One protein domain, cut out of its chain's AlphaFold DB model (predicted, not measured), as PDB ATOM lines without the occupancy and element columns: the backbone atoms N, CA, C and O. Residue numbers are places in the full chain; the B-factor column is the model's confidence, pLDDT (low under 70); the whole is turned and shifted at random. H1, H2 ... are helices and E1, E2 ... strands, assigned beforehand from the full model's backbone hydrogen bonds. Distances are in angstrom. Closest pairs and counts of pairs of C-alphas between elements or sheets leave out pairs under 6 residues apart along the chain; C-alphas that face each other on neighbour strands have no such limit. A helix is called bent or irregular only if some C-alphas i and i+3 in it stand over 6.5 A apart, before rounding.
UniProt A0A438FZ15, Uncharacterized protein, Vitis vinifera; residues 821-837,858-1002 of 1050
ATOM      1  N   ASP A 821     179.126 203.677 141.577       72.88
ATOM      2  CA  ASP A 821     180.345 203.519 140.770       72.88
ATOM      3  C   ASP A 821     181.592 203.255 141.633       72.88
ATOM      4  O   ASP A 821     182.390 202.373 141.315       72.88
ATOM      5  N   VAL A 822     181.741 203.976 142.752       73.00
ATOM      6  CA  VAL A 822     182.904 203.870 143.657       73.00
ATOM      7  C   VAL A 822     182.916 202.516 144.365       73.00
ATOM      8  O   VAL A 822     183.972 201.913 144.568       73.00
ATOM      9  N   ILE A 823     181.737 201.998 144.707       78.19
ATOM     10  CA  ILE A 823     181.584 200.675 145.314       78.19
ATOM     11  C   ILE A 823     181.894 199.565 144.303       78.19
ATOM     12  O   ILE A 823     182.586 198.606 144.651       78.19
ATOM     13  N   LEU A 824     181.448 199.701 143.049       80.12
ATOM     14  CA  LEU A 824     181.798 198.770 141.970       80.12
ATOM     15  C   LEU A 824     183.312 198.757 141.702       80.12
ATOM     16  O   LEU A 824     183.893 197.689 141.511       80.12
ATOM     17  N   GLU A 825     183.971 199.916 141.739       74.94
ATOM     18  CA  GLU A 825     185.428 200.020 141.621       74.94
ATOM     19  C   GLU A 825     186.154 199.391 142.824       74.94
ATOM     20  O   GLU A 825     187.103 198.625 142.644       74.94
ATOM     21  N   CYS A 826     185.658 199.605 144.048       73.94
ATOM     22  CA  CYS A 826     186.173 198.935 145.246       73.94
ATOM     23  C   CYS A 826     186.049 197.407 145.164       73.94
ATOM     24  O   CYS A 826     186.993 196.707 145.534       73.94
ATOM     25  N   ALA A 827     184.922 196.888 144.670       81.75
ATOM     26  CA  ALA A 827     184.701 195.457 144.483       81.75
ATOM     27  C   ALA A 827     185.671 194.868 143.440       81.75
ATOM     28  O   ALA A 827     186.360 193.890 143.733       81.75
ATOM     29  N   ARG A 828     185.820 195.516 142.273       83.62
ATOM     30  CA  ARG A 828     186.816 195.129 141.249       83.62
ATOM     31  C   ARG A 828     188.248 195.178 141.775       83.62
ATOM     32  O   ARG A 828     189.066 194.342 141.409       83.62
ATOM     33  N   ARG A 829     188.580 196.137 142.649       77.12
ATOM     34  CA  ARG A 829     189.922 196.208 143.243       77.12
ATOM     35  C   ARG A 829     190.188 195.051 144.211       77.12
ATOM     36  O   ARG A 829     191.320 194.585 144.263       77.12
ATOM     37  N   VAL A 830     189.177 194.578 144.943       79.25
ATOM     38  CA  VAL A 830     189.284 193.387 145.808       79.25
ATOM     39  C   VAL A 830     189.465 192.114 144.973       79.25
ATOM     40  O   VAL A 830     190.375 191.339 145.253       79.25
ATOM     41  N   GLU A 831     188.668 191.940 143.916       84.44
ATOM     42  CA  GLU A 831     188.812 190.858 142.925       84.44
ATOM     43  C   GLU A 831     190.221 190.850 142.298       84.44
ATOM     44  O   GLU A 831     190.902 189.823 142.293       84.44
ATOM     45  N   PHE A 832     190.716 192.015 141.863       79.31
ATOM     46  CA  PHE A 832     192.069 192.165 141.323       79.31
ATOM     47  C   PHE A 832     193.153 191.763 142.337       79.31
ATOM     48  O   PHE A 832     194.028 190.963 142.008       79.31
ATOM     49  N   LEU A 833     193.087 192.262 143.577       72.50
ATOM     50  CA  LEU A 833     194.053 191.910 144.628       72.50
ATOM     51  C   LEU A 833     194.061 190.401 144.925       72.50
ATOM     52  O   LEU A 833     195.131 189.813 145.070       72.50
ATOM     53  N   ALA A 834     192.890 189.757 144.952       73.00
ATOM     54  CA  ALA A 834     192.796 188.307 145.099       73.00
ATOM     55  C   ALA A 834     193.452 187.564 143.920       73.00
ATOM     56  O   ALA A 834     194.161 186.583 144.138       73.00
ATOM     57  N   SER A 835     193.283 188.054 142.686       76.06
ATOM     58  CA  SER A 835     193.928 187.473 141.500       76.06
ATOM     59  C   SER A 835     195.449 187.672 141.458       76.06
ATOM     60  O   SER A 835     196.152 186.798 140.959       76.06
ATOM     61  N   GLU A 836     195.985 188.774 141.999       72.81
ATOM     62  CA  GLU A 836     197.437 188.977 142.094       72.81
ATOM     63  C   GLU A 836     198.082 188.014 143.090       72.81
ATOM     64  O   GLU A 836     199.117 187.430 142.775       72.81
ATOM     65  N   CYS A 837     197.447 187.779 144.242       63.25
ATOM     66  CA  CYS A 837     197.919 186.797 145.222       63.25
ATOM     67  C   CYS A 837     197.833 185.338 144.739       63.25
ATOM     68  O   CYS A 837     198.485 184.481 145.323       63.25
ATOM     69  N   ILE A 858     192.845 181.972 150.131       77.06
ATOM     70  CA  ILE A 858     193.001 183.442 150.149       77.06
ATOM     71  C   ILE A 858     193.410 183.940 151.546       77.06
ATOM     72  O   ILE A 858     192.916 183.452 152.569       77.06
ATOM     73  N   SER A 859     194.283 184.954 151.591       76.56
ATOM     74  CA  SER A 859     194.757 185.560 152.842       76.56
ATOM     75  C   SER A 859     193.609 186.126 153.694       76.56
ATOM     76  O   SER A 859     192.590 186.611 153.192       76.56
ATOM     77  N   LEU A 860     193.777 186.081 155.023       73.75
ATOM     78  CA  LEU A 860     192.773 186.580 155.975       73.75
ATOM     79  C   LEU A 860     192.470 188.075 155.768       73.75
ATOM     80  O   LEU A 860     191.337 188.506 155.963       73.75
ATOM     81  N   GLU A 861     193.471 188.844 155.346       72.94
ATOM     82  CA  GLU A 861     193.378 190.286 155.115       72.94
ATOM     83  C   GLU A 861     192.471 190.618 153.930       72.94
ATOM     84  O   GLU A 861     191.521 191.383 154.087       72.94
ATOM     85  N   ILE A 862     192.692 189.994 152.765       76.00
ATOM     86  CA  ILE A 862     191.856 190.196 151.568       76.00
ATOM     87  C   ILE A 862     190.426 189.708 151.830       76.00
ATOM     88  O   ILE A 862     189.456 190.353 151.434       76.00
ATOM     89  N   TRP A 863     190.283 188.612 152.573       77.50
ATOM     90  CA  TRP A 863     188.993 188.088 153.016       77.50
ATOM     91  C   TRP A 863     188.236 189.042 153.962       77.50
ATOM     92  O   TRP A 863     187.025 189.233 153.831       77.50
ATOM     93  N   SER A 864     188.936 189.677 154.905       74.50
ATOM     94  CA  SER A 864     188.367 190.698 155.797       74.50
ATOM     95  C   SER A 864     188.023 191.990 155.041       74.50
ATOM     96  O   SER A 864     186.965 192.588 155.264       74.50
ATOM     97  N   LEU A 865     188.867 192.379 154.080       72.81
ATOM     98  CA  LEU A 865     188.657 193.516 153.187       72.81
ATOM     99  C   LEU A 865     187.391 193.338 152.336       72.81
ATOM    100  O   LEU A 865     186.590 194.266 152.236       72.81
ATOM    101  N   ALA A 866     187.193 192.139 151.781       78.94
ATOM    102  CA  ALA A 866     185.988 191.726 151.067       78.94
ATOM    103  C   ALA A 866     184.731 191.836 151.946       78.94
ATOM    104  O   ALA A 866     183.769 192.507 151.570       78.94
ATOM    105  N   GLY A 867     184.766 191.258 153.154       77.62
ATOM    106  CA  GLY A 867     183.667 191.356 154.122       77.62
ATOM    107  C   GLY A 867     183.310 192.801 154.481       77.62
ATOM    108  O   GLY A 867     182.133 193.153 154.491       77.62
ATOM    109  N   SER A 868     184.317 193.659 154.667       78.75
ATOM    110  CA  SER A 868     184.128 195.089 154.963       78.75
ATOM    111  C   SER A 868     183.448 195.852 153.819       78.75
ATOM    112  O   SER A 868     182.686 196.787 154.063       78.75
ATOM    113  N   VAL A 869     183.713 195.479 152.558       78.31
ATOM    114  CA  VAL A 869     183.007 196.058 151.402       78.31
ATOM    115  C   VAL A 869     181.544 195.617 151.413       78.31
ATOM    116  O   VAL A 869     180.669 196.469 151.300       78.31
ATOM    117  N   VAL A 870     181.263 194.324 151.613       83.44
ATOM    118  CA  VAL A 870     179.884 193.800 151.672       83.44
ATOM    119  C   VAL A 870     179.066 194.463 152.790       83.44
ATOM    120  O   VAL A 870     177.952 194.925 152.546       83.44
ATOM    121  N   GLU A 871     179.636 194.596 153.988       81.31
ATOM    122  CA  GLU A 871     178.999 195.265 155.130       81.31
ATOM    123  C   GLU A 871     178.677 196.741 154.831       81.31
ATOM    124  O   GLU A 871     177.583 197.223 155.144       81.31
ATOM    125  N   SER A 872     179.577 197.448 154.138       77.69
ATOM    126  CA  SER A 872     179.353 198.828 153.689       77.69
ATOM    127  C   SER A 872     178.244 198.944 152.635       77.69
ATOM    128  O   SER A 872     177.526 199.948 152.624       77.69
ATOM    129  N   VAL A 873     178.082 197.940 151.761       81.69
ATOM    130  CA  VAL A 873     176.980 197.885 150.785       81.69
ATOM    131  C   VAL A 873     175.646 197.680 151.490       81.69
ATOM    132  O   VAL A 873     174.699 198.413 151.210       81.69
ATOM    133  N   PHE A 874     175.557 196.730 152.423       82.25
ATOM    134  CA  PHE A 874     174.291 196.441 153.103       82.25
ATOM    135  C   PHE A 874     173.873 197.536 154.088       82.25
ATOM    136  O   PHE A 874     172.691 197.872 154.142       82.25
ATOM    137  N   SER A 875     174.828 198.194 154.750       78.94
ATOM    138  CA  SER A 875     174.558 199.356 155.613       78.94
ATOM    139  C   SER A 875     173.946 200.548 154.860       78.94
ATOM    140  O   SER A 875     173.219 201.339 155.452       78.94
ATOM    141  N   ASN A 876     174.204 200.676 153.551       77.81
ATOM    142  CA  ASN A 876     173.718 201.776 152.704       77.81
ATOM    143  C   ASN A 876     172.733 201.307 151.613       77.81
ATOM    144  O   ASN A 876     172.436 202.047 150.671       77.81
ATOM    145  N   PHE A 877     172.221 200.075 151.712       79.25
ATOM    146  CA  PHE A 877     171.558 199.396 150.595       79.25
ATOM    147  C   PHE A 877     170.335 200.143 150.057       79.25
ATOM    148  O   PHE A 877     170.139 200.201 148.848       79.25
ATOM    149  N   ALA A 878     169.558 200.782 150.934       74.19
ATOM    150  CA  ALA A 878     168.372 201.553 150.557       74.19
ATOM    151  C   ALA A 878     168.668 202.739 149.614       74.19
ATOM    152  O   ALA A 878     167.791 203.139 148.854       74.19
ATOM    153  N   VAL A 879     169.890 203.285 149.645       74.94
ATOM    154  CA  VAL A 879     170.338 204.390 148.773       74.94
ATOM    155  C   VAL A 879     171.009 203.860 147.500       74.94
ATOM    156  O   VAL A 879     170.926 204.482 146.443       74.94
ATOM    157  N   LEU A 880     171.660 202.697 147.591       72.06
ATOM    158  CA  LEU A 880     172.427 202.073 146.505       72.06
ATOM    159  C   LEU A 880     171.591 201.176 145.581       72.06
ATOM    160  O   LEU A 880     172.025 200.861 144.469       72.06
ATOM    161  N   TYR A 881     170.425 200.716 146.039       80.12
ATOM    162  CA  TYR A 881     169.648 199.696 145.348       80.12
ATOM    163  C   TYR A 881     169.151 200.167 143.977       80.12
ATOM    164  O   TYR A 881     168.242 200.986 143.845       80.12
ATOM    165  N   SER A 882     169.708 199.563 142.932       82.38
ATOM    166  CA  SER A 882     169.138 199.569 141.591       82.38
ATOM    167  C   SER A 882     169.425 198.234 140.915       82.38
ATOM    168  O   SER A 882     170.479 197.634 141.131       82.38
ATOM    169  N   ASN A 883     168.517 197.783 140.046       83.06
ATOM    170  CA  ASN A 883     168.698 196.520 139.321       83.06
ATOM    171  C   ASN A 883     170.004 196.504 138.507       83.06
ATOM    172  O   ASN A 883     170.654 195.469 138.420       83.06
ATOM    173  N   ASN A 884     170.425 197.646 137.947       85.19
ATOM    174  CA  ASN A 884     171.691 197.745 137.218       85.19
ATOM    175  C   ASN A 884     172.908 197.595 138.149       85.19
ATOM    176  O   ASN A 884     173.820 196.831 137.842       85.19
ATOM    177  N   PHE A 885     172.905 198.265 139.308       86.94
ATOM    178  CA  PHE A 885     173.971 198.133 140.304       86.94
ATOM    179  C   PHE A 885     174.093 196.697 140.821       86.94
ATOM    180  O   PHE A 885     175.189 196.144 140.800       86.94
ATOM    181  N   CYS A 886     172.984 196.055 141.203       84.94
ATOM    182  CA  CYS A 886     172.990 194.664 141.662       84.94
ATOM    183  C   CYS A 886     173.462 193.692 140.564       84.94
ATOM    184  O   CYS A 886     174.304 192.840 140.843       84.94
ATOM    185  N   ASN A 887     173.022 193.873 139.309       87.25
ATOM    186  CA  ASN A 887     173.461 193.052 138.171       87.25
ATOM    187  C   ASN A 887     174.959 193.221 137.848       87.25
ATOM    188  O   ASN A 887     175.581 192.300 137.317       87.25
ATOM    189  N   LEU A 888     175.536 194.403 138.096       86.25
ATOM    190  CA  LEU A 888     176.966 194.667 137.904       86.25
ATOM    191  C   LEU A 888     177.795 194.140 139.078       86.25
ATOM    192  O   LEU A 888     178.802 193.476 138.855       86.25
ATOM    193  N   LEU A 889     177.353 194.391 140.313       87.44
ATOM    194  CA  LEU A 889     178.031 193.959 141.535       87.44
ATOM    195  C   LEU A 889     177.991 192.433 141.693       87.44
ATOM    196  O   LEU A 889     178.981 191.829 142.091       87.44
ATOM    197  N   GLY A 890     176.873 191.799 141.326       85.25
ATOM    198  CA  GLY A 890     176.676 190.352 141.421       85.25
ATOM    199  C   GLY A 890     177.590 189.516 140.526       85.25
ATOM    200  O   GLY A 890     177.762 188.335 140.809       85.25
ATOM    201  N   LYS A 891     178.204 190.125 139.501       87.50
ATOM    202  CA  LYS A 891     179.153 189.488 138.570       87.50
ATOM    203  C   LYS A 891     180.617 189.574 139.006       87.50
ATOM    204  O   LYS A 891     181.450 188.925 138.388       87.50
ATOM    205  N   ILE A 892     180.939 190.394 140.007       88.44
ATOM    206  CA  ILE A 892     182.316 190.613 140.465       88.44
ATOM    207  C   ILE A 892     182.654 189.546 141.511       88.44
ATOM    208  O   ILE A 892     181.896 189.351 142.463       88.44
ATOM    209  N   ALA A 893     183.798 188.878 141.377       87.88
ATOM    210  CA  ALA A 893     184.270 187.852 142.301       87.88
ATOM    211  C   ALA A 893     184.946 188.461 143.546       87.88
ATOM    212  O   ALA A 893     186.145 188.302 143.777       87.88
ATOM    213  N   PHE A 894     184.166 189.182 144.358       87.75
ATOM    214  CA  PHE A 894     184.639 189.834 145.590       87.75
ATOM    215  C   PHE A 894     183.986 189.306 146.879       87.75
ATOM    216  O   PHE A 894     184.370 189.739 147.962       87.75
ATOM    217  N   VAL A 895     182.993 188.414 146.801       88.75
ATOM    218  CA  VAL A 895     182.200 187.985 147.967       88.75
ATOM    219  C   VAL A 895     182.963 186.914 148.761       88.75
ATOM    220  O   VAL A 895     183.399 185.936 148.154       88.75
ATOM    221  N   PRO A 896     183.131 187.042 150.093       87.38
ATOM    222  CA  PRO A 896     183.854 186.055 150.899       87.38
ATOM    223  C   PRO A 896     183.021 184.779 151.114       87.38
ATOM    224  O   PRO A 896     181.975 184.820 151.764       87.38
ATOM    225  N   THR A 897     183.489 183.644 150.576       87.88
ATOM    226  CA  THR A 897     182.752 182.364 150.552       87.88
ATOM    227  C   THR A 897     183.624 181.118 150.774       87.88
ATOM    228  O   THR A 897     184.794 181.069 150.393       87.88
ATOM    229  N   GLU A 898     183.090 180.103 151.454       84.88
ATOM    230  CA  GLU A 898     183.824 178.878 151.814       84.88
ATOM    231  C   GLU A 898     183.544 177.770 150.791       84.88
ATOM    232  O   GLU A 898     182.388 177.456 150.516       84.88
ATOM    233  N   ARG A 899     184.587 177.149 150.226       79.94
ATOM    234  CA  ARG A 899     184.453 176.006 149.308       79.94
ATOM    235  C   ARG A 899     184.775 174.691 150.024       79.94
ATOM    236  O   ARG A 899     185.866 174.540 150.575       79.94
ATOM    237  N   GLY A 900     183.849 173.733 149.983       75.69
ATOM    238  CA  GLY A 900     183.902 172.482 150.747       75.69
ATOM    239  C   GLY A 900     182.791 172.430 151.796       75.69
ATOM    240  O   GLY A 900     181.688 172.902 151.545       75.69
ATOM    241  N   PHE A 901     183.061 171.865 152.974       74.50
ATOM    242  CA  PHE A 901     182.066 171.797 154.052       74.50
ATOM    243  C   PHE A 901     181.939 173.124 154.823       74.50
ATOM    244  O   PHE A 901     182.954 173.789 155.055       74.50
ATOM    245  N   PRO A 902     180.726 173.507 155.265       70.31
ATOM    246  CA  PRO A 902     180.538 174.700 156.082       70.31
ATOM    247  C   PRO A 902     181.126 174.535 157.493       70.31
ATOM    248  O   PRO A 902     181.108 173.453 158.082       70.31
ATOM    249  N   SER A 903     181.610 175.641 158.060       64.56
ATOM    250  CA  SER A 903     182.163 175.734 159.418       64.56
ATOM    251  C   SER A 903     181.092 175.628 160.522       64.56
ATOM    252  O   SER A 903     180.670 176.621 161.112       64.56
ATOM    253  N   VAL A 904     180.670 174.404 160.855       57.00
ATOM    254  CA  VAL A 904     179.765 174.125 161.989       57.00
ATOM    255  C   VAL A 904     180.565 173.643 163.209       57.00
ATOM    256  O   VAL A 904     181.397 172.744 163.107       57.00
ATOM    257  N   GLY A 905     180.321 174.235 164.384       48.53
ATOM    258  CA  GLY A 905     180.907 173.771 165.654       48.53
ATOM    259  C   GLY A 905     182.381 174.136 165.897       48.53
ATOM    260  O   GLY A 905     183.071 173.424 166.620       48.53
ATOM    261  N   GLY A 906     182.885 175.224 165.302       52.75
ATOM    262  CA  GLY A 906     184.199 175.798 165.644       52.75
ATOM    263  C   GLY A 906     185.430 175.094 165.057       52.75
ATOM    264  O   GLY A 906     186.554 175.499 165.350       52.75
ATOM    265  N   LYS A 907     185.257 174.074 164.206       56.19
ATOM    266  CA  LYS A 907     186.353 173.512 163.396       56.19
ATOM    267  C   LYS A 907     186.593 174.357 162.136       56.19
ATOM    268  O   LYS A 907     185.682 175.040 161.666       56.19
ATOM    269  N   LYS A 908     187.820 174.313 161.590       55.44
ATOM    270  CA  LYS A 908     188.208 175.050 160.370       55.44
ATOM    271  C   LYS A 908     187.258 174.668 159.221       55.44
ATOM    272  O   LYS A 908     187.154 173.490 158.891       55.44
ATOM    273  N   GLY A 909     186.557 175.659 158.668       62.94
ATOM    274  CA  GLY A 909     185.630 175.481 157.545       62.94
ATOM    275  C   GLY A 909     186.332 175.221 156.214       62.94
ATOM    276  O   GLY A 909     187.555 175.066 156.155       62.94
ATOM    277  N   GLY A 910     185.540 175.201 155.141       69.12
ATOM    278  CA  GLY A 910     186.018 175.061 153.768       69.12
ATOM    279  C   GLY A 910     187.068 176.105 153.366       69.12
ATOM    280  O   GLY A 910     187.256 177.134 154.019       69.12
ATOM    281  N   LYS A 911     187.771 175.849 152.255       76.88
ATOM    282  CA  LYS A 911     188.824 176.748 151.758       76.88
ATOM    283  C   LYS A 911     188.229 178.126 151.450       76.88
ATOM    284  O   LYS A 911     187.190 178.220 150.798       76.88
ATOM    285  N   ARG A 912     188.896 179.190 151.906       83.12
ATOM    286  CA  ARG A 912     188.482 180.586 151.690       83.12
ATOM    287  C   ARG A 912     188.704 181.003 150.237       83.12
ATOM    288  O   ARG A 912     189.849 181.073 149.790       83.12
ATOM    289  N   VAL A 913     187.612 181.295 149.530       84.19
ATOM    290  CA  VAL A 913     187.572 181.703 148.118       84.19
ATOM    291  C   VAL A 913     186.681 182.948 147.950       84.19
ATOM    292  O   VAL A 913     185.613 183.045 148.556       84.19
ATOM    293  N   LEU A 914     187.104 183.921 147.136       86.56
ATOM    294  CA  LEU A 914     186.229 185.019 146.717       86.56
ATOM    295  C   LEU A 914     185.441 184.591 145.481       86.56
ATOM    296  O   LEU A 914     185.980 183.928 144.596       86.56
ATOM    297  N   SER A 915     184.156 184.926 145.421       87.25
ATOM    298  CA  SER A 915     183.273 184.481 144.336       87.25
ATOM    299  C   SER A 915     182.197 185.511 144.013       87.25
ATOM    300  O   SER A 915     182.033 186.498 144.734       87.25
ATOM    301  N   SER A 916     181.514 185.331 142.882       90.25
ATOM    302  CA  SER A 916     180.425 186.208 142.442       90.25
ATOM    303  C   SER A 916     179.099 185.793 143.093       90.25
ATOM    304  O   SER A 916     178.870 184.604 143.314       90.25
ATOM    305  N   TYR A 917     178.179 186.726 143.375       88.50
ATOM    306  CA  TYR A 917     176.863 186.351 143.934       88.50
ATOM    307  C   TYR A 917     176.060 185.422 143.001       88.50
ATOM    308  O   TYR A 917     175.208 184.676 143.479       88.50
ATOM    309  N   SER A 918     176.355 185.423 141.695       84.44
ATOM    310  CA  SER A 918     175.762 184.513 140.706       84.44
ATOM    311  C   SER A 918     176.189 183.043 140.819       84.44
ATOM    312  O   SER A 918     175.477 182.174 140.319       84.44
ATOM    313  N   GLU A 919     177.333 182.743 141.437       83.94
ATOM    314  CA  GLU A 919     177.931 181.391 141.467       83.94
ATOM    315  C   GLU A 919     177.806 180.704 142.834       83.94
ATOM    316  O   GLU A 919     178.271 179.582 143.026       83.94
ATOM    317  N   VAL A 920     177.195 181.392 143.794       87.12
ATOM    318  CA  VAL A 920     177.279 181.103 145.223       87.12
ATOM    319  C   VAL A 920     175.979 180.499 145.750       87.12
ATOM    320  O   VAL A 920     174.886 180.818 145.283       87.12
ATOM    321  N   VAL A 921     176.093 179.629 146.755       86.88
ATOM    322  CA  VAL A 921     174.959 178.924 147.368       86.88
ATOM    323  C   VAL A 921     174.811 179.307 148.843       86.88
ATOM    324  O   VAL A 921     175.787 179.517 149.565       86.88
ATOM    325  N   LEU A 922     173.563 179.442 149.299       87.44
ATOM    326  CA  LEU A 922     173.244 179.769 150.690       87.44
ATOM    327  C   LEU A 922     173.545 178.587 151.616       87.44
ATOM    328  O   LEU A 922     173.353 177.438 151.228       87.44
ATOM    329  N   LEU A 923     173.904 178.863 152.876       84.25
ATOM    330  CA  LEU A 923     174.171 177.820 153.874       84.25
ATOM    331  C   LEU A 923     173.048 176.777 153.979       84.25
ATOM    332  O   LEU A 923     173.343 175.602 154.112       84.25
ATOM    333  N   LYS A 924     171.770 177.159 153.868       82.25
ATOM    334  CA  LYS A 924     170.639 176.209 153.920       82.25
ATOM    335  C   LYS A 924     170.597 175.212 152.745       82.25
ATOM    336  O   LYS A 924     170.070 174.120 152.901       82.25
ATOM    337  N   ASP A 925     171.173 175.581 151.602       85.12
ATOM    338  CA  ASP A 925     171.193 174.789 150.367       85.12
ATOM    339  C   ASP A 925     172.551 174.074 150.161       85.12
ATOM    340  O   ASP A 925     172.784 173.465 149.114       85.12
ATOM    341  N   TRP A 926     173.454 174.114 151.158       83.38
ATOM    342  CA  TRP A 926     174.798 173.519 151.093       83.38
ATOM    343  C   TRP A 926     174.859 172.054 150.603       83.38
ATOM    344  O   TRP A 926     175.758 171.754 149.810       83.38
ATOM    345  N   PRO A 927     173.923 171.141 150.962       78.88
ATOM    346  CA  PRO A 927     173.989 169.740 150.535       78.88
ATOM    347  C   PRO A 927     173.850 169.578 149.015       78.88
ATOM    348  O   PRO A 927     174.341 168.606 148.449       78.88
ATOM    349  N   LEU A 928     173.222 170.554 148.349       79.62
ATOM    350  CA  LEU A 928     172.967 170.554 146.910       79.62
ATOM    351  C   LEU A 928     174.138 171.102 146.080       79.62
ATOM    352  O   LEU A 928     174.058 171.064 144.852       79.62
ATOM    353  N   ALA A 929     175.208 171.627 146.700       78.00
ATOM    354  CA  ALA A 929     176.311 172.238 145.946       78.00
ATOM    355  C   ALA A 929     177.734 172.122 146.539       78.00
ATOM    356  O   ALA A 929     178.668 172.621 145.916       78.00
ATOM    357  N   TRP A 930     177.936 171.466 147.686       74.62
ATOM    358  CA  TRP A 930     179.170 171.529 148.500       74.62
ATOM    359  C   TRP A 930     180.521 171.289 147.784       74.62
ATOM    360  O   TRP A 930     181.528 171.878 148.180       74.62
ATOM    361  N   SER A 931     180.583 170.463 146.731       71.69
ATOM    362  CA  SER A 931     181.811 170.250 145.931       71.69
ATOM    363  C   SER A 931     181.969 171.237 144.765       71.69
ATOM    364  O   SER A 931     183.082 171.511 144.297       71.69
ATOM    365  N   CYS A 932     180.848 171.768 144.278       71.38
ATOM    366  CA  CYS A 932     180.733 172.412 142.972       71.38
ATOM    367  C   CYS A 932     180.481 173.915 143.027       71.38
ATOM    368  O   CYS A 932     180.791 174.588 142.047       71.38
ATOM    369  N   ALA A 933     179.978 174.442 144.143       82.44
ATOM    370  CA  ALA A 933     179.815 175.871 144.349       82.44
ATOM    371  C   ALA A 933     180.344 176.323 145.724       82.44
ATOM    372  O   ALA A 933     180.274 175.570 146.699       82.44
ATOM    373  N   PRO A 934     180.868 177.554 145.815       86.25
ATOM    374  CA  PRO A 934     181.165 178.222 147.079       86.25
ATOM    375  C   PRO A 934     179.905 178.487 147.928       86.25
ATOM    376  O   PRO A 934     178.836 178.807 147.405       86.25
ATOM    377  N   ILE A 935     180.049 178.398 149.253       86.00
ATOM    378  CA  ILE A 935     178.971 178.539 150.243       86.00
ATOM    379  C   ILE A 935     179.101 179.866 151.006       86.00
ATOM    380  O   ILE A 935     180.174 180.215 151.509       86.00
ATOM    381  N   LEU A 936     177.984 180.577 151.178       86.00
ATOM    382  CA  LEU A 936     177.859 181.685 152.134       86.00
ATOM    383  C   LEU A 936     177.654 181.148 153.554       86.00
ATOM    384  O   LEU A 936     176.521 180.908 153.969       86.00
ATOM    385  N   SER A 937     178.744 180.979 154.305       72.31
ATOM    386  CA  SER A 937     178.713 180.547 155.711       72.31
ATOM    387  C   SER A 937     178.174 181.624 156.665       72.31
ATOM    388  O   SER A 937     177.523 181.303 157.659       72.31
ATOM    389  N   LYS A 938     178.421 182.909 156.374       76.75
ATOM    390  CA  LYS A 938     178.062 184.041 157.245       76.75
ATOM    391  C   LYS A 938     176.778 184.740 156.806       76.75
ATOM    392  O   LYS A 938     176.703 185.283 155.707       76.75
ATOM    393  N   GLN A 939     175.818 184.847 157.726       76.31
ATOM    394  CA  GLN A 939     174.532 185.510 157.487       76.31
ATOM    395  C   GLN A 939     174.677 187.003 157.126       76.31
ATOM    396  O   GLN A 939     173.962 187.484 156.255       76.31
ATOM    397  N   ASN A 940     175.663 187.709 157.694       76.88
ATOM    398  CA  ASN A 940     175.941 189.131 157.413       76.88
ATOM    399  C   ASN A 940     176.404 189.412 155.964       76.88
ATOM    400  O   ASN A 940     176.525 190.570 155.575       76.88
ATOM    401  N   VAL A 941     176.706 188.369 155.182       82.56
ATOM    402  CA  VAL A 941     177.160 188.456 153.782       82.56
ATOM    403  C   VAL A 941     176.007 188.131 152.810       82.56
ATOM    404  O   VAL A 941     176.144 188.272 151.600       82.56
ATOM    405  N   VAL A 942     174.836 187.731 153.320       85.81
ATOM    406  CA  VAL A 942     173.662 187.398 152.502       85.81
ATOM    407  C   VAL A 942     172.847 188.669 152.199       85.81
ATOM    408  O   VAL A 942     172.396 189.328 153.137       85.81
ATOM    409  N   PRO A 943     172.610 189.021 150.919       85.38
ATOM    410  CA  PRO A 943     171.778 190.171 150.562       85.38
ATOM    411  C   PRO A 943     170.294 189.945 150.920       85.38
ATOM    412  O   PRO A 943     169.858 188.794 151.006       85.38
ATOM    413  N   PRO A 944     169.475 191.006 151.077       85.88
ATOM    414  CA  PRO A 944     168.041 190.876 151.361       85.88
ATOM    415  C   PRO A 944     167.292 190.067 150.289       85.88
ATOM    416  O   PRO A 944     167.553 190.245 149.098       85.88
ATOM    417  N   GLU A 945     166.321 189.234 150.687       83.88
ATOM    418  CA  GLU A 945     165.683 188.242 149.795       83.88
ATOM    419  C   GLU A 945     165.074 188.844 148.518       83.88
ATOM    420  O   GLU A 945     165.232 188.296 147.428       83.88
ATOM    421  N   TYR A 946     164.462 190.031 148.616       84.00
ATOM    422  CA  TYR A 946     163.883 190.742 147.467       84.00
ATOM    423  C   TYR A 946     164.913 191.132 146.391       84.00
ATOM    424  O   TYR A 946     164.543 191.371 145.243       84.00
ATOM    425  N   SER A 947     166.201 191.198 146.742       85.56
ATOM    426  CA  SER A 947     167.288 191.572 145.830       85.56
ATOM    427  C   SER A 947     167.985 190.377 145.172       85.56
ATOM    428  O   SER A 947     168.751 190.570 144.228       85.56
ATOM    429  N   TRP A 948     167.704 189.139 145.606       87.38
ATOM    430  CA  TRP A 948     168.372 187.928 145.104       87.38
ATOM    431  C   TRP A 948     168.277 187.786 143.581       87.38
ATOM    432  O   TRP A 948     169.280 187.514 142.925       87.38
ATOM    433  N   GLY A 949     167.111 188.084 142.994       83.31
ATOM    434  CA  GLY A 949     166.919 188.055 141.540       83.31
ATOM    435  C   GLY A 949     167.840 189.014 140.770       83.31
ATOM    436  O   GLY A 949     168.329 188.657 139.695       83.31
ATOM    437  N   ALA A 950     168.131 190.188 141.340       84.44
ATOM    438  CA  ALA A 950     169.015 191.202 140.760       84.44
ATOM    439  C   ALA A 950     170.508 190.946 141.049       84.44
ATOM    440  O   ALA A 950     171.364 191.469 140.348       84.44
ATOM    441  N   PHE A 951     170.834 190.121 142.047       83.88
ATOM    442  CA  PHE A 951     172.181 189.572 142.253       83.88
ATOM    443  C   PHE A 951     172.425 188.252 141.503       83.88
ATOM    444  O   PHE A 951     173.526 187.712 141.555       83.88
ATOM    445  N   HIS A 952     171.396 187.719 140.833       84.38
ATOM    446  CA  HIS A 952     171.344 186.372 140.251       84.38
ATOM    447  C   HIS A 952     171.562 185.219 141.254       84.38
ATOM    448  O   HIS A 952     171.711 184.068 140.841       84.38
ATOM    449  N   LEU A 953     171.485 185.504 142.556       86.31
ATOM    450  CA  LEU A 953     171.507 184.511 143.625       86.31
ATOM    451  C   LEU A 953     170.204 183.697 143.586       86.31
ATOM    452  O   LEU A 953     169.112 184.263 143.477       86.31
ATOM    453  N   ARG A 954     170.295 182.365 143.656       81.38
ATOM    454  CA  ARG A 954     169.130 181.468 143.578       81.38
ATOM    455  C   ARG A 954     169.118 180.450 144.707       81.38
ATOM    456  O   ARG A 954     170.133 179.836 145.017       81.38
ATOM    457  N   SER A 955     167.932 180.259 145.270       83.62
ATOM    458  CA  SER A 955     167.639 179.284 146.312       83.62
ATOM    459  C   SER A 955     166.289 178.626 146.000       83.62
ATOM    460  O   SER A 955     165.286 179.343 145.931       83.62
ATOM    461  N   PRO A 956     166.232 177.301 145.762       80.88
ATOM    462  CA  PRO A 956     167.368 176.377 145.664       80.88
ATOM    463  C   PRO A 956     168.282 176.673 144.446       80.88
ATOM    464  O   PRO A 956     167.874 177.397 143.530       80.88
ATOM    465  N   PRO A 957     169.516 176.127 144.411       82.62
ATOM    466  CA  PRO A 957     170.445 176.289 143.291       82.62
ATOM    467  C   PRO A 957     169.904 175.701 141.978       82.62
ATOM    468  O   PRO A 957     168.953 174.914 141.955       82.62
ATOM    469  N   VAL A 958     170.514 176.083 140.852       80.31
ATOM    470  CA  VAL A 958     170.123 175.585 139.523       80.31
ATOM    471  C   VAL A 958     170.565 174.139 139.293       80.31
ATOM    472  O   VAL A 958     171.632 173.719 139.738       80.31
ATOM    473  N   PHE A 959     169.771 173.393 138.523       78.38
ATOM    474  CA  PHE A 959     169.989 171.973 138.224       78.38
ATOM    475  C   PHE A 959     171.397 171.661 137.686       78.38
ATOM    476  O   PHE A 959     171.995 170.653 138.058       78.38
ATOM    477  N   SER A 960     171.959 172.554 136.865       74.38
ATOM    478  CA  SER A 960     173.323 172.439 136.329       74.38
ATOM    479  C   SER A 960     174.415 172.479 137.404       74.38
ATOM    480  O   SER A 960     175.472 171.892 137.205       74.38
ATOM    481  N   THR A 961     174.177 173.142 138.537       76.25
ATOM    482  CA  THR A 961     175.108 173.161 139.676       76.25
ATOM    483  C   THR A 961     175.010 171.864 140.473       76.25
ATOM    484  O   THR A 961     176.037 171.296 140.835       76.25
ATOM    485  N   VAL A 962     173.791 171.352 140.682       75.25
ATOM    486  CA  VAL A 962     173.551 170.115 141.448       75.25
ATOM    487  C   VAL A 962     174.091 168.883 140.711       75.25
ATOM    488  O   VAL A 962     174.796 168.073 141.307       75.25
ATOM    489  N   ILE A 963     173.857 168.760 139.396       71.44
ATOM    490  CA  ILE A 963     174.362 167.618 138.607       71.44
ATOM    491  C   ILE A 963     175.897 167.572 138.531       71.44
ATOM    492  O   ILE A 963     176.475 166.503 138.332       71.44
ATOM    493  N   ASN A 964     176.582 168.705 138.725       65.31
ATOM    494  CA  ASN A 964     178.042 168.724 138.744       65.31
ATOM    495  C   ASN A 964     178.622 167.976 139.958       65.31
ATOM    496  O   ASN A 964     179.719 167.435 139.822       65.31
ATOM    497  N   ILE A 965     177.888 167.834 141.077       66.44
ATOM    498  CA  ILE A 965     178.317 166.985 142.211       66.44
ATOM    499  C   ILE A 965     178.523 165.540 141.747       66.44
ATOM    500  O   ILE A 965     179.492 164.895 142.133       66.44
ATOM    501  N   CYS A 966     177.640 165.046 140.879       58.62
ATOM    502  CA  CYS A 966     177.707 163.690 140.337       58.62
ATOM    503  C   CYS A 966     178.763 163.518 139.229       58.62
ATOM    504  O   CYS A 966     179.026 162.391 138.821       58.62
ATOM    505  N   ARG A 967     179.330 164.614 138.702       57.28
ATOM    506  CA  ARG A 967     180.289 164.605 137.578       57.28
ATOM    507  C   ARG A 967     181.727 164.837 138.023       57.28
ATOM    508  O   ARG A 967     182.634 164.180 137.524       57.28
ATOM    509  N   ASN A 968     181.927 165.765 138.951       53.81
ATOM    510  CA  ASN A 968     183.233 166.090 139.506       53.81
ATOM    511  C   ASN A 968     183.456 165.193 140.725       53.81
ATOM    512  O   ASN A 968     183.001 165.531 141.817       53.81
ATOM    513  N   GLY A 969     184.099 164.038 140.517       51.69
ATOM    514  CA  GLY A 969     184.282 162.990 141.527       51.69
ATOM    515  C   GLY A 969     184.858 163.519 142.841       51.69
ATOM    516  O   GLY A 969     186.062 163.706 142.972       51.69
ATOM    517  N   GLY A 970     183.988 163.758 143.823       50.84
ATOM    518  CA  GLY A 970     184.340 164.354 145.112       50.84
ATOM    519  C   GLY A 970     185.010 163.391 146.094       50.84
ATOM    520  O   GLY A 970     184.808 163.556 147.295       50.84
ATOM    521  N   GLU A 971     185.755 162.389 145.610       49.38
ATOM    522  CA  GLU A 971     186.345 161.305 146.416       49.38
ATOM    523  C   GLU A 971     187.179 161.859 147.583       49.38
ATOM    524  O   GLU A 971     186.893 161.547 148.742       49.38
ATOM    525  N   ASP A 972     188.096 162.792 147.302       51.59
ATOM    526  CA  ASP A 972     188.943 163.451 148.311       51.59
ATOM    527  C   ASP A 972     188.148 164.178 149.402       51.59
ATOM    528  O   ASP A 972     188.623 164.357 150.519       51.59
ATOM    529  N   THR A 973     186.941 164.650 149.089       53.75
ATOM    530  CA  THR A 973     186.147 165.465 150.018       53.75
ATOM    531  C   THR A 973     185.140 164.613 150.791       53.75
ATOM    532  O   THR A 973     184.949 164.844 151.982       53.75
ATOM    533  N   LEU A 974     184.568 163.571 150.175       58.75
ATOM    534  CA  LEU A 974     183.754 162.568 150.874       58.75
ATOM    535  C   LEU A 974     184.566 161.814 151.938       58.75
ATOM    536  O   LEU A 974     184.049 161.559 153.024       58.75
ATOM    537  N   ALA A 975     185.850 161.543 151.675       57.41
ATOM    538  CA  ALA A 975     186.772 160.944 152.644       57.41
ATOM    539  C   ALA A 975     186.926 161.760 153.948       57.41
ATOM    540  O   ALA A 975     187.282 161.207 154.987       57.41
ATOM    541  N   HIS A 976     186.626 163.062 153.907       58.47
ATOM    542  CA  HIS A 976     186.752 163.991 155.031       58.47
ATOM    543  C   HIS A 976     185.389 164.453 155.584       58.47
ATOM    544  O   HIS A 976     185.310 165.531 156.180       58.47
ATOM    545  N   TRP A 977     184.310 163.676 155.396       68.81
ATOM    546  CA  TRP A 977     182.973 164.080 155.849       68.81
ATOM    547  C   TRP A 977     182.938 164.342 157.370       68.81
ATOM    548  O   TRP A 977     183.242 163.442 158.164       68.81
ATOM    549  N   PRO A 978     182.555 165.552 157.818       62.84
ATOM    550  CA  PRO A 978     182.611 165.919 159.229       62.84
ATOM    551  C   PRO A 978     181.623 165.113 160.087       62.84
ATOM    552  O   PRO A 978     180.418 165.341 160.074       62.84
ATOM    553  N   THR A 979     182.156 164.214 160.918       58.47
ATOM    554  CA  THR A 979     181.408 163.317 161.826       58.47
ATOM    555  C   THR A 979     180.933 163.999 163.124       58.47
ATOM    556  O   THR A 979     180.769 163.354 164.159       58.47
ATOM    557  N   ALA A 980     180.786 165.327 163.123       61.00
ATOM    558  CA  ALA A 980     180.439 166.095 164.317       61.00
ATOM    559  C   ALA A 980     178.936 166.002 164.635       61.00
ATOM    560  O   ALA A 980     178.098 166.075 163.738       61.00
ATOM    561  N   SER A 981     178.589 165.893 165.921       45.91
ATOM    562  CA  SER A 981     177.189 165.920 166.364       45.91
ATOM    563  C   SER A 981     176.531 167.247 165.964       45.91
ATOM    564  O   SER A 981     177.054 168.314 166.281       45.91
ATOM    565  N   GLY A 982     175.411 167.173 165.237       60.06
ATOM    566  CA  GLY A 982     174.716 168.330 164.659       60.06
ATOM    567  C   GLY A 982     175.035 168.620 163.184       60.06
ATOM    568  O   GLY A 982     174.411 169.508 162.607       60.06
ATOM    569  N   MET A 983     175.959 167.884 162.558       66.75
ATOM    570  CA  MET A 983     176.167 167.923 161.107       66.75
ATOM    571  C   MET A 983     175.269 166.900 160.398       66.75
ATOM    572  O   MET A 983     175.059 165.801 160.908       66.75
ATOM    573  N   MET A 984     174.777 167.245 159.208       70.00
ATOM    574  CA  MET A 984     173.963 166.351 158.379       70.00
ATOM    575  C   MET A 984     174.780 165.140 157.898       70.00
ATOM    576  O   MET A 984     175.936 165.279 157.482       70.00
ATOM    577  N   THR A 985     174.188 163.952 157.956       74.38
ATOM    578  CA  THR A 985     174.818 162.698 157.514       74.38
ATOM    579  C   THR A 985     174.878 162.595 155.986       74.38
ATOM    580  O   THR A 985     174.176 163.309 155.266       74.38
ATOM    581  N   ILE A 986     175.709 161.682 155.469       69.94
ATOM    582  CA  ILE A 986     175.816 161.406 154.024       69.94
ATOM    583  C   ILE A 986     174.478 160.887 153.464       69.94
ATOM    584  O   ILE A 986     174.067 161.272 152.367       69.94
ATOM    585  N   ASP A 987     173.762 160.060 154.231       67.19
ATOM    586  CA  ASP A 987     172.459 159.515 153.836       67.19
ATOM    587  C   ASP A 987     171.372 160.608 153.804       67.19
ATOM    588  O   ASP A 987     170.582 160.674 152.863       67.19
ATOM    589  N   GLU A 988     171.373 161.546 154.757       74.38
ATOM    590  CA  GLU A 988     170.486 162.721 154.720       74.38
ATOM    591  C   GLU A 988     170.838 163.670 153.561       74.38
ATOM    592  O   GLU A 988     169.946 164.140 152.853       74.38
ATOM    593  N   ALA A 989     172.128 163.932 153.318       72.62
ATOM    594  CA  ALA A 989     172.585 164.802 152.231       72.62
ATOM    595  C   ALA A 989     172.256 164.241 150.842       72.62
ATOM    596  O   ALA A 989     171.771 164.974 149.978       72.62
ATOM    597  N   SER A 990     172.450 162.938 150.636       68.25
ATOM    598  CA  SER A 990     172.023 162.265 149.407       68.25
ATOM    599  C   SER A 990     170.496 162.235 149.267       68.25
ATOM    600  O   SER A 990     169.986 162.430 148.162       68.25
ATOM    601  N   CYS A 991     169.746 162.102 150.368       71.62
ATOM    602  CA  CYS A 991     168.286 162.202 150.359       71.62
ATOM    603  C   CYS A 991     167.792 163.590 149.902       71.62
ATOM    604  O   CYS A 991     166.886 163.663 149.071       71.62
ATOM    605  N   GLU A 992     168.399 164.691 150.362       76.44
ATOM    606  CA  GLU A 992     168.045 166.045 149.897       76.44
ATOM    607  C   GLU A 992     168.355 166.269 148.408       76.44
ATOM    608  O   GLU A 992     167.533 166.841 147.687       76.44
ATOM    609  N   VAL A 993     169.484 165.751 147.905       74.50
ATOM    610  CA  VAL A 993     169.792 165.779 146.462       74.50
ATOM    611  C   VAL A 993     168.732 165.015 145.658       74.50
ATOM    612  O   VAL A 993     168.256 165.520 144.641       74.50
ATOM    613  N   LEU A 994     168.302 163.837 146.122       71.50
ATOM    614  CA  LEU A 994     167.256 163.049 145.457       71.50
ATOM    615  C   LEU A 994     165.886 163.749 145.475       71.50
ATOM    616  O   LEU A 994     165.230 163.802 144.436       71.50
ATOM    617  N   LYS A 995     165.477 164.353 146.602       77.38
ATOM    618  CA  LYS A 995     164.241 165.161 146.699       77.38
ATOM    619  C   LYS A 995     164.253 166.351 145.737       77.38
ATOM    620  O   LYS A 995     163.236 166.656 145.112       77.38
ATOM    621  N   TYR A 996     165.394 167.033 145.617       77.81
ATOM    622  CA  TYR A 996     165.557 168.132 144.666       77.81
ATOM    623  C   TYR A 996     165.426 167.643 143.216       77.81
ATOM    624  O   TYR A 996     164.712 168.259 142.422       77.81
ATOM    625  N   LEU A 997     166.083 166.528 142.875       71.12
ATOM    626  CA  LEU A 997     166.036 165.951 141.531       71.12
ATOM    627  C   LEU A 997     164.618 165.527 141.137       71.12
ATOM    628  O   LEU A 997     164.179 165.910 140.057       71.12
ATOM    629  N   ASP A 998     163.892 164.825 142.011       73.94
ATOM    630  CA  ASP A 998     162.497 164.409 141.790       73.94
ATOM    631  C   ASP A 998     161.584 165.611 141.486       73.94
ATOM    632  O   ASP A 998     160.908 165.661 140.455       73.94
ATOM    633  N   LYS A 999     161.670 166.664 142.312       78.06
ATOM    634  CA  LYS A 999     160.890 167.901 142.152       78.06
ATOM    635  C   LYS A 999     161.171 168.639 140.836       78.06
ATOM    636  O   LYS A 999     160.275 169.287 140.297       78.06
ATOM    637  N   VAL A1000     162.407 168.592 140.339       73.88
ATOM    638  CA  VAL A1000     162.826 169.302 139.117       73.88
ATOM    639  C   VAL A1000     162.659 168.437 137.862       73.88
ATOM    640  O   VAL A1000     162.509 168.994 136.772       73.88
ATOM    641  N   TRP A1001     162.612 167.106 137.990       70.44
ATOM    642  CA  TRP A1001     162.643 166.140 136.884       70.44
ATOM    643  C   TRP A1001     161.633 166.433 135.765       70.44
ATOM    644  O   TRP A1001     161.998 166.428 134.591       70.44
ATOM    645  N   GLY A1002     160.385 166.756 136.122       65.38
ATOM    646  CA  GLY A1002     159.311 167.065 135.167       65.38
ATOM    647  C   GLY A1002     159.411 168.429 134.467       65.38
ATOM    648  O   GLY A1002     158.594 168.721 133.601       65.38
TER     649      GLY A1002
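AT A GLANCE: This is residues 821 to 837 and 858 to 1002 of the 1050 residues of an uncharacterized protein of Vitis vinifera (UniProt A0A438FZ15). Two groups of helices sit at opposite ends of the longest axis, with a two-stranded hairpin, E1 and E2, and much loop chain between them. In the first group H1 and H2 lie side by side, running opposite ways, and H6 packs on H4; in the second the long helix H9 crosses the short H5, with H7 near both and H8 off to one side. The printed part has 162 residues with nine named helices and two named strands, in the order H1 H2 H3 H4 E1 E2 H5 H6 H7 H8 H9; the sheet E1 - E2 is antiparallel and the class is mostly helix. The whole is compact, with a radius of gyration of the C-alphas of 16.3 A, and a rounded outline of 46 by 38 by 27 A.

HOW THE PARTS SIT: Start with H1, residues 821 to 837, and look across to H2, residues 860 to 875: they touch, with closest C-alphas those of Val 830 and Ala 866, 6.4 A apart, and run opposite ways at a shallow tilt of 16 degrees. H3, residues 877 to 880, is close to H2 but not clearly touching, its closest C-alphas being those of Val 873 and Leu 880 at 7.5 A. H4, residues 883 to 889, only just touches H1, with 3 pairs of C-alphas within 8 A, made by residues 824 to 827 of H1 alone; the closest are those of Leu 824 and Leu 889, 6.1 A. Next come E1, residues 895 to 899, and E2, residues 911 to 915, an antiparallel hairpin whose directions stand at 140 degrees; find N 897 and O 913 at 3.0 A and N 911 and O 899 at 2.9 A, both within hydrogen-bond range. The closest C-alphas of H2 and E1 are those of Trp 863 and Pro 896, 5.9 A apart. H5, residues 923 to 928, is apart from E1. H6, residues 945 to 951, touches H4 at Cys 886 and Phe 951, the closest C-alphas, 5.2 A, at a steep tilt of 69 degrees, only just short of perpendicular. H7, residues 959 to 965, only just touches H5, with 3 pairs of C-alphas within 8 A, the closest being those of Leu 928 and Val 962 at 5.5 A. H8, residues 971 to 974, touches no helix. H9, residues 986 to 1001, touches H5 with its residues 989 to 993 alone, about perpendicular at 80 degrees, the closest C-alphas being those of Pro 927 and Ala 989, 5.4 A. Every O i to N i+4 pair is within hydrogen-bond range in H1, H2, H4 and H9, against 0 of 2 in H5, 1 of 3 in H6 and 1 of 3 in H7, where O i to N i+3 pairs within range number 2 of 3, 3 of 4 and 3 of 4; H3 and H8 are too short for an O i to N i+4 pair.

IN THESE COORDINATES: Find C-alpha 821 at (180.345, 203.519, 140.770); from there H1 runs 24.7 A to C-alpha 837. H2 is 22.3 A long. Look for C-alpha 895 at (182.200, 187.985, 147.967), where E1 begins its 12.3 A; E2 spans 12.1 A. H5 and H6 are irregular: C-alphas 924 and 927 are 8.0 A apart, and C-alphas 946 and 949 are 7.2 A apart. H9, 22.1 A long, ends at C-alpha 1001, (162.643, 166.140, 136.884).

THE WHOLE: The C-alphas of Val 822 and Asp 987, the two farthest apart, are 46.7 A from each other. Residues 838 to 857 are not printed, and C-alphas 837 and 858 are 7.7 A apart across that cut. The links E1 to E2, H5 to H6 and H8 to H9 are long. The mean pLDDT of the printed part is 75.8, and 33 residues are under 70, among them residues 903 to 910 and 964 to 983.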